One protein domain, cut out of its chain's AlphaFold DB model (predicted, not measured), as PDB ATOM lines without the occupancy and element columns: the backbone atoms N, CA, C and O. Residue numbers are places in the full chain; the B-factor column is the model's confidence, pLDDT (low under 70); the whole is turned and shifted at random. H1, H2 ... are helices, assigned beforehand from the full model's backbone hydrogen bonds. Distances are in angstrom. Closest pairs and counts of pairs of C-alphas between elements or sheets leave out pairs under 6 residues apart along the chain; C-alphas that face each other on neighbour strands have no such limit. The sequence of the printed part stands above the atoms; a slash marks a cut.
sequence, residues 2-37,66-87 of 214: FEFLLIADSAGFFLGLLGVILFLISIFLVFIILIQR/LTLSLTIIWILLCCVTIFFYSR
ATOM      1  N   PHE A   2      58.737 -40.329   0.634       80.00
ATOM      2  CA  PHE A   2      57.630 -39.386   0.381       80.00
ATOM      3  C   PHE A   2      57.635 -38.738  -1.019       80.00
ATOM      4  O   PHE A   2      56.601 -38.735  -1.671       80.00
ATOM      5  N   GLU A   3      58.788 -38.289  -1.523       82.44
ATOM      6  CA  GLU A   3      58.909 -37.715  -2.882       82.44
ATOM      7  C   GLU A   3      58.543 -38.716  -3.994       82.44
ATOM      8  O   GLU A   3      57.917 -38.349  -4.978       82.44
ATOM      9  N   PHE A   4      58.876 -40.001  -3.822       74.94
ATOM     10  CA  PHE A   4      58.546 -41.059  -4.788       74.94
ATOM     11  C   PHE A   4      57.053 -41.414  -4.756       74.94
ATOM     12  O   PHE A   4      56.468 -41.736  -5.781       74.94
ATOM     13  N   LEU A   5      56.423 -41.309  -3.582       68.25
ATOM     14  CA  LEU A   5      54.982 -41.497  -3.420       68.25
ATOM     15  C   LEU A   5      54.198 -40.318  -4.029       68.25
ATOM     16  O   LEU A   5      53.176 -40.541  -4.667       68.25
ATOM     17  N   LEU A   6      54.720 -39.089  -3.925       75.06
ATOM     18  CA  LEU A   6      54.152 -37.893  -4.559       75.06
ATOM     19  C   LEU A   6      54.371 -37.894  -6.085       75.06
ATOM     20  O   LEU A   6      53.461 -37.544  -6.834       75.06
ATOM     21  N   ILE A   7      55.531 -38.354  -6.574       72.94
ATOM     22  CA  ILE A   7      55.785 -38.502  -8.019       72.94
ATOM     23  C   ILE A   7      54.931 -39.616  -8.641       72.94
ATOM     24  O   ILE A   7      54.450 -39.459  -9.756       72.94
ATOM     25  N   ALA A   8      54.698 -40.720  -7.923       66.69
ATOM     26  CA  ALA A   8      53.861 -41.820  -8.398       66.69
ATOM     27  C   ALA A   8      52.374 -41.426  -8.458       66.69
ATOM     28  O   ALA A   8      51.701 -41.723  -9.445       66.69
ATOM     29  N   ASP A   9      51.882 -40.709  -7.443       78.62
ATOM     30  CA  ASP A   9      50.510 -40.187  -7.405       78.62
ATOM     31  C   ASP A   9      50.282 -39.117  -8.487       78.62
ATOM     32  O   ASP A   9      49.321 -39.180  -9.255       78.62
ATOM     33  N   SER A  10      51.237 -38.196  -8.643       78.62
ATOM     34  CA  SER A  10      51.174 -37.162  -9.682       78.62
ATOM     35  C   SER A  10      51.351 -37.715 -11.097       78.62
ATOM     36  O   SER A  10      50.701 -37.211 -12.008       78.62
ATOM     37  N   ALA A  11      52.151 -38.765 -11.305       74.12
ATOM     38  CA  ALA A  11      52.257 -39.438 -12.598       74.12
ATOM     39  C   ALA A  11      50.939 -40.128 -12.973       74.12
ATOM     40  O   ALA A  11      50.450 -39.933 -14.083       74.12
ATOM     41  N   GLY A  12      50.313 -40.861 -12.046       80.56
ATOM     42  CA  GLY A  12      48.995 -41.465 -12.268       80.56
ATOM     43  C   GLY A  12      47.918 -40.418 -12.562       80.56
ATOM     44  O   GLY A  12      47.129 -40.576 -13.497       80.56
ATOM     45  N   PHE A  13      47.946 -39.299 -11.834       82.31
ATOM     46  CA  PHE A  13      47.090 -38.149 -12.108       82.31
ATOM     47  C   PHE A  13      47.365 -37.539 -13.489       82.31
ATOM     48  O   PHE A  13      46.421 -37.217 -14.200       82.31
ATOM     49  N   PHE A  14      48.626 -37.421 -13.909       81.12
ATOM     50  CA  PHE A  14      49.005 -36.856 -15.205       81.12
ATOM     51  C   PHE A  14      48.603 -37.761 -16.377       81.12
ATOM     52  O   PHE A  14      48.096 -37.270 -17.383       81.12
ATOM     53  N   LEU A  15      48.753 -39.083 -16.239       78.44
ATOM     54  CA  LEU A  15      48.263 -40.070 -17.209       78.44
ATOM     55  C   LEU A  15      46.729 -40.064 -17.302       78.44
ATOM     56  O   LEU A  15      46.182 -40.109 -18.406       78.44
ATOM     57  N   GLY A  16      46.031 -39.951 -16.168       82.44
ATOM     58  CA  GLY A  16      44.576 -39.797 -16.127       82.44
ATOM     59  C   GLY A  16      44.111 -38.475 -16.742       82.44
ATOM     60  O   GLY A  16      43.193 -38.466 -17.557       82.44
ATOM     61  N   LEU A  17      44.785 -37.369 -16.423       85.62
ATOM     62  CA  LEU A  17      44.536 -36.043 -16.985       85.62
ATOM     63  C   LEU A  17      44.742 -36.043 -18.501       85.62
ATOM     64  O   LEU A  17      43.906 -35.513 -19.225       85.62
ATOM     65  N   LEU A  18      45.812 -36.677 -18.987       75.94
ATOM     66  CA  LEU A  18      46.084 -36.821 -20.414       75.94
ATOM     67  C   LEU A  18      44.994 -37.650 -21.103       75.94
ATOM     68  O   LEU A  18      44.503 -37.240 -22.150       75.94
ATOM     69  N   GLY A  19      44.557 -38.759 -20.495       83.75
ATOM     70  CA  GLY A  19      43.445 -39.571 -20.997       83.75
ATOM     71  C   GLY A  19      42.116 -38.810 -21.036       83.75
ATOM     72  O   GLY A  19      41.386 -38.896 -22.021       83.75
ATOM     73  N   VAL A  20      41.828 -38.005 -20.010       87.12
ATOM     74  CA  VAL A  20      40.638 -37.142 -19.953       87.12
ATOM     75  C   VAL A  20      40.709 -36.038 -21.006       87.12
ATOM     76  O   VAL A  20      39.722 -35.822 -21.703       87.12
ATOM     77  N   ILE A  21      41.857 -35.372 -21.176       85.19
ATOM     78  CA  ILE A  21      42.064 -34.368 -22.232       85.19
ATOM     79  C   ILE A  21      41.877 -35.002 -23.616       85.19
ATOM     80  O   ILE A  21      41.203 -34.420 -24.463       85.19
ATOM     81  N   LEU A  22      42.415 -36.206 -23.834       80.81
ATOM     82  CA  LEU A  22      42.300 -36.918 -25.105       80.81
ATOM     83  C   LEU A  22      40.836 -37.293 -25.378       80.81
ATOM     84  O   LEU A  22      40.327 -37.075 -26.474       80.81
ATOM     85  N   PHE A  23      40.129 -37.792 -24.363       84.75
ATOM     86  CA  PHE A  23      38.706 -38.107 -24.448       84.75
ATOM     87  C   PHE A  23      37.858 -36.864 -24.755       84.75
ATOM     88  O   PHE A  23      36.993 -36.908 -25.631       84.75
ATOM     89  N   LEU A  24      38.146 -35.740 -24.087       86.94
ATOM     90  CA  LEU A  24      37.460 -34.468 -24.315       86.94
ATOM     91  C   LEU A  24      37.684 -33.969 -25.749       86.94
ATOM     92  O   LEU A  24      36.730 -33.593 -26.427       86.94
ATOM     93  N   ILE A  25      38.932 -34.017 -26.226       78.94
ATOM     94  CA  ILE A  25      39.315 -33.631 -27.590       78.94
ATOM     95  C   ILE A  25      38.661 -34.556 -28.619       78.94
ATOM     96  O   ILE A  25      38.179 -34.069 -29.633       78.94
ATOM     97  N   SER A  26      38.591 -35.860 -28.349       82.06
ATOM     98  CA  SER A  26      37.957 -36.852 -29.224       82.06
ATOM     99  C   SER A  26      36.466 -36.564 -29.426       82.06
ATOM    100  O   SER A  26      36.004 -36.464 -30.563       82.06
ATOM    101  N   ILE A  27      35.721 -36.319 -28.341       84.12
ATOM    102  CA  ILE A  27      34.307 -35.916 -28.422       84.12
ATOM    103  C   ILE A  27      34.150 -34.597 -29.182       84.12
ATOM    104  O   ILE A  27      33.255 -34.472 -30.020       84.12
ATOM    105  N   PHE A  28      35.024 -33.623 -28.919       82.50
ATOM    106  CA  PHE A  28      34.985 -32.329 -29.595       82.50
ATOM    107  C   PHE A  28      35.219 -32.474 -31.107       82.50
ATOM    108  O   PHE A  28      34.542 -31.831 -31.908       82.50
ATOM    109  N   LEU A  29      36.111 -33.384 -31.507       74.06
ATOM    110  CA  LEU A  29      36.409 -33.696 -32.904       74.06
ATOM    111  C   LEU A  29      35.227 -34.350 -33.621       74.06
ATOM    112  O   LEU A  29      34.915 -33.985 -34.752       74.06
ATOM    113  N   VAL A  30      34.519 -35.256 -32.945       79.56
ATOM    114  CA  VAL A  30      33.288 -35.859 -33.474       79.56
ATOM    115  C   VAL A  30      32.174 -34.811 -33.592       79.56
ATOM    116  O   VAL A  30      31.463 -34.787 -34.591       79.56
ATOM    117  N   PHE A  31      32.037 -33.886 -32.640       81.38
ATOM    118  CA  PHE A  31      31.074 -32.782 -32.758       81.38
ATOM    119  C   PHE A  31      31.373 -31.872 -33.959       81.38
ATOM    120  O   PHE A  31      30.454 -31.513 -34.700       81.38
ATOM    121  N   ILE A  32      32.651 -31.554 -34.199       73.50
ATOM    122  CA  ILE A  32      33.099 -30.767 -35.359       73.50
ATOM    123  C   ILE A  32      32.856 -31.523 -36.679       73.50
ATOM    124  O   ILE A  32      32.427 -30.917 -37.661       73.50
ATOM    125  N   ILE A  33      33.049 -32.845 -36.709       75.88
ATOM    126  CA  ILE A  33      32.804 -33.649 -37.918       75.88
ATOM    127  C   ILE A  33      31.307 -33.787 -38.226       75.88
ATOM    128  O   ILE A  33      30.894 -33.792 -39.389       75.88
ATOM    129  N   LEU A  34      30.471 -33.884 -37.188       74.44
ATOM    130  CA  LEU A  34      29.025 -34.043 -37.342       74.44
ATOM    131  C   LEU A  34      28.371 -32.768 -37.869       74.44
ATOM    132  O   LEU A  34      27.492 -32.850 -38.726       74.44
ATOM    133  N   ILE A  35      28.835 -31.593 -37.433       76.38
ATOM    134  CA  ILE A  35      28.326 -30.327 -37.970       76.38
ATOM    135  C   ILE A  35      28.712 -30.122 -39.447       76.38
ATOM    136  O   ILE A  35      27.984 -29.465 -40.188       76.38
ATOM    137  N   GLN A  36      29.799 -30.748 -39.912       66.75
ATOM    138  CA  GLN A  36      30.260 -30.688 -41.305       66.75
ATOM    139  C   GLN A  36      29.502 -31.656 -42.231       66.75
ATOM    140  O   GLN A  36      29.246 -31.323 -43.387       66.75
ATOM    141  N   ARG A  37      29.043 -32.815 -41.729       58.06
ATOM    142  CA  ARG A  37      28.213 -33.780 -42.489       58.06
ATOM    143  C   ARG A  37      26.766 -33.309 -42.737       58.06
ATOM    144  O   ARG A  37      26.005 -34.017 -43.390       58.06
ATOM    145  N   LEU A  66      39.065 -28.520 -45.389       81.25
ATOM    146  CA  LEU A  66      39.277 -28.275 -43.962       81.25
ATOM    147  C   LEU A  66      38.963 -29.530 -43.139       81.25
ATOM    148  O   LEU A  66      39.767 -29.952 -42.315       81.25
ATOM    149  N   THR A  67      37.814 -30.150 -43.402       78.75
ATOM    150  CA  THR A  67      37.353 -31.353 -42.697       78.75
ATOM    151  C   THR A  67      38.224 -32.568 -43.007       78.75
ATOM    152  O   THR A  67      38.571 -33.343 -42.113       78.75
ATOM    153  N   LEU A  68      38.606 -32.729 -44.276       82.12
ATOM    154  CA  LEU A  68      39.472 -33.810 -44.730       82.12
ATOM    155  C   LEU A  68      40.868 -33.685 -44.113       82.12
ATOM    156  O   LEU A  68      41.377 -34.656 -43.560       82.12
ATOM    157  N   SER A  69      41.436 -32.477 -44.116       79.31
ATOM    158  CA  SER A  69      42.709 -32.180 -43.455       79.31
ATOM    159  C   SER A  69      42.639 -32.477 -41.954       79.31
ATOM    160  O   SER A  69      43.498 -33.183 -41.426       79.31
ATOM    161  N   LEU A  70      41.565 -32.051 -41.278       80.81
ATOM    162  CA  LEU A  70      41.366 -32.298 -39.847       80.81
ATOM    163  C   LEU A  70      41.238 -33.795 -39.521       80.81
ATOM    164  O   LEU A  70      41.794 -34.255 -38.528       80.81
ATOM    165  N   THR A  71      40.551 -34.567 -40.372       79.00
ATOM    166  CA  THR A  71      40.390 -36.022 -40.208       79.00
ATOM    167  C   THR A  71      41.713 -36.756 -40.406       79.00
ATOM    168  O   THR A  71      42.051 -37.634 -39.615       79.00
ATOM    169  N   ILE A  72      42.494 -36.378 -41.424       83.44
ATOM    170  CA  ILE A  72      43.822 -36.952 -41.678       83.44
ATOM    171  C   ILE A  72      44.757 -36.667 -40.496       83.44
ATOM    172  O   ILE A  72      45.408 -37.583 -39.988       83.44
ATOM    173  N   ILE A  73      44.779 -35.424 -40.004       81.50
ATOM    174  CA  ILE A  73      45.560 -35.035 -38.821       81.50
ATOM    175  C   ILE A  73      45.101 -35.777 -37.565       81.50
ATOM    176  O   ILE A  73      45.935 -36.168 -36.752       81.50
ATOM    177  N   TRP A  74      43.800 -36.015 -37.407       81.31
ATOM    178  CA  TRP A  74      43.270 -36.755 -36.267       81.31
ATOM    179  C   TRP A  74      43.667 -38.231 -36.287       81.31
ATOM    180  O   TRP A  74      44.106 -38.752 -35.262       81.31
ATOM    181  N   ILE A  75      43.585 -38.896 -37.444       82.06
ATOM    182  CA  ILE A  75      44.061 -40.279 -37.595       82.06
ATOM    183  C   ILE A  75      45.560 -40.356 -37.282       82.06
ATOM    184  O   ILE A  75      45.986 -41.248 -36.545       82.06
ATOM    185  N   LEU A  76      46.353 -39.394 -37.767       84.12
ATOM    186  CA  LEU A  76      47.775 -39.289 -37.430       84.12
ATOM    187  C   LEU A  76      47.998 -39.115 -35.924       84.12
ATOM    188  O   LEU A  76      48.809 -39.831 -35.345       84.12
ATOM    189  N   LEU A  77      47.256 -38.220 -35.267       77.69
ATOM    190  CA  LEU A  77      47.352 -37.993 -33.824       77.69
ATOM    191  C   LEU A  77      46.972 -39.249 -33.021       77.69
ATOM    192  O   LEU A  77      47.624 -39.563 -32.024       77.69
ATOM    193  N   CYS A  78      45.960 -39.996 -33.469       80.06
ATOM    194  CA  CYS A  78      45.555 -41.263 -32.866       80.06
ATOM    195  C   CYS A  78      46.650 -42.331 -33.018       80.06
ATOM    196  O   CYS A  78      46.970 -43.020 -32.053       80.06
ATOM    197  N   CYS A  79      47.274 -42.424 -34.195       82.75
ATOM    198  CA  CYS A  79      48.396 -43.327 -34.453       82.75
ATOM    199  C   CYS A  79      49.629 -42.970 -33.603       82.75
ATOM    200  O   CYS A  79      50.237 -43.831 -32.975       82.75
ATOM    201  N   VAL A  80      49.968 -41.686 -33.492       82.88
ATOM    202  CA  VAL A  80      51.078 -41.235 -32.636       82.88
ATOM    203  C   VAL A  80      50.784 -41.518 -31.166       82.88
ATOM    204  O   VAL A  80      51.665 -41.972 -30.438       82.88
ATOM    205  N   THR A  81      49.543 -41.299 -30.727       77.38
ATOM    206  CA  THR A  81      49.145 -41.578 -29.346       77.38
ATOM    207  C   THR A  81      49.203 -43.068 -29.050       77.38
ATOM    208  O   THR A  81      49.788 -43.433 -28.037       77.38
ATOM    209  N   ILE A  82      48.675 -43.930 -29.929       81.31
ATOM    210  CA  ILE A  82      48.749 -45.384 -29.737       81.31
ATOM    211  C   ILE A  82      50.202 -45.847 -29.712       81.31
ATOM    212  O   ILE A  82      50.562 -46.633 -28.854       81.31
ATOM    213  N   PHE A  83      51.065 -45.299 -30.566       84.06
ATOM    214  CA  PHE A  83      52.484 -45.638 -30.580       84.06
ATOM    215  C   PHE A  83      53.200 -45.211 -29.292       84.06
ATOM    216  O   PHE A  83      53.995 -45.968 -28.741       84.06
ATOM    217  N   PHE A  84      52.905 -44.014 -28.779       80.38
ATOM    218  CA  PHE A  84      53.474 -43.527 -27.522       80.38
ATOM    219  C   PHE A  84      52.953 -44.324 -26.320       80.38
ATOM    220  O   PHE A  84      53.715 -44.654 -25.415       80.38
ATOM    221  N   TYR A  85      51.666 -44.678 -26.331       73.19
ATOM    222  CA  TYR A  85      51.051 -45.492 -25.289       73.19
ATOM    223  C   TYR A  85      51.531 -46.941 -25.346       73.19
ATOM    224  O   TYR A  85      51.812 -47.500 -24.297       73.19
ATOM    225  N   SER A  86      51.707 -47.524 -26.535       73.75
ATOM    226  CA  SER A  86      52.320 -48.841 -26.718       73.75
ATOM    227  C   SER A  86      53.753 -48.844 -26.210       73.75
ATOM    228  O   SER A  86      54.078 -49.705 -25.423       73.75
ATOM    229  N   ARG A  87      54.575 -47.827 -26.492       71.19
ATOM    230  CA  ARG A  87      55.935 -47.729 -25.918       71.19
ATOM    231  C   ARG A  87      55.939 -47.700 -24.384       71.19
ATOM    232  O   ARG A  87      56.812 -48.290 -23.747       71.19
TER     233      ARG A  87
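What this domain is: This is residues 2 to 37 and 66 to 87 of the 214 residues of the protein "Protein-export membrane protein SecG" of Planctomycetaceae bacterium (UniProt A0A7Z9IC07). One long helix, H1, has a shorter helix, H2, beside its far half; H2 folds back from near H1's last residues and diverges from it as a narrow V with unequal arms. Residues 2 to 21 of H1 stick out and make much of the length. The printed part has 58 residues with two named helices, H1 then H2, and no named strand; it is all helix. It is only just loose, close to extended, with a radius of gyration of the C-alphas of 15.4 A and spans of 52 by 22 by 13 A.

How they stand to each other: H1, residues 2 to 36, and H2, residues 66 to 87, are close but not clearly touching, with 2 pairs of C-alphas within 8 A. Their closest C-alphas, those of Ile 33 and Thr 67, are 7.0 A apart. They run opposite ways at a shallow tilt of 25 degrees. In H1 and H2 every O i to N i+4 pair is within hydrogen-bond range.

Where its parts are: H1 measures 50.6 A from C-alpha 2 at (57.630, -39.386, 0.381) to C-alpha 36. H2 measures 31.3 A and ends with C-alpha 87 at (55.935, -47.729, -25.918).

The domain as a whole: The C-alphas farthest apart, those of Phe 2 and Arg 37, are 52.3 A apart. Residues 38 to 65 are not printed, and C-alphas 37 and 66 are 12.4 A apart across the cut. Residues 5, 8 and 36 to 37 have pLDDT under 70.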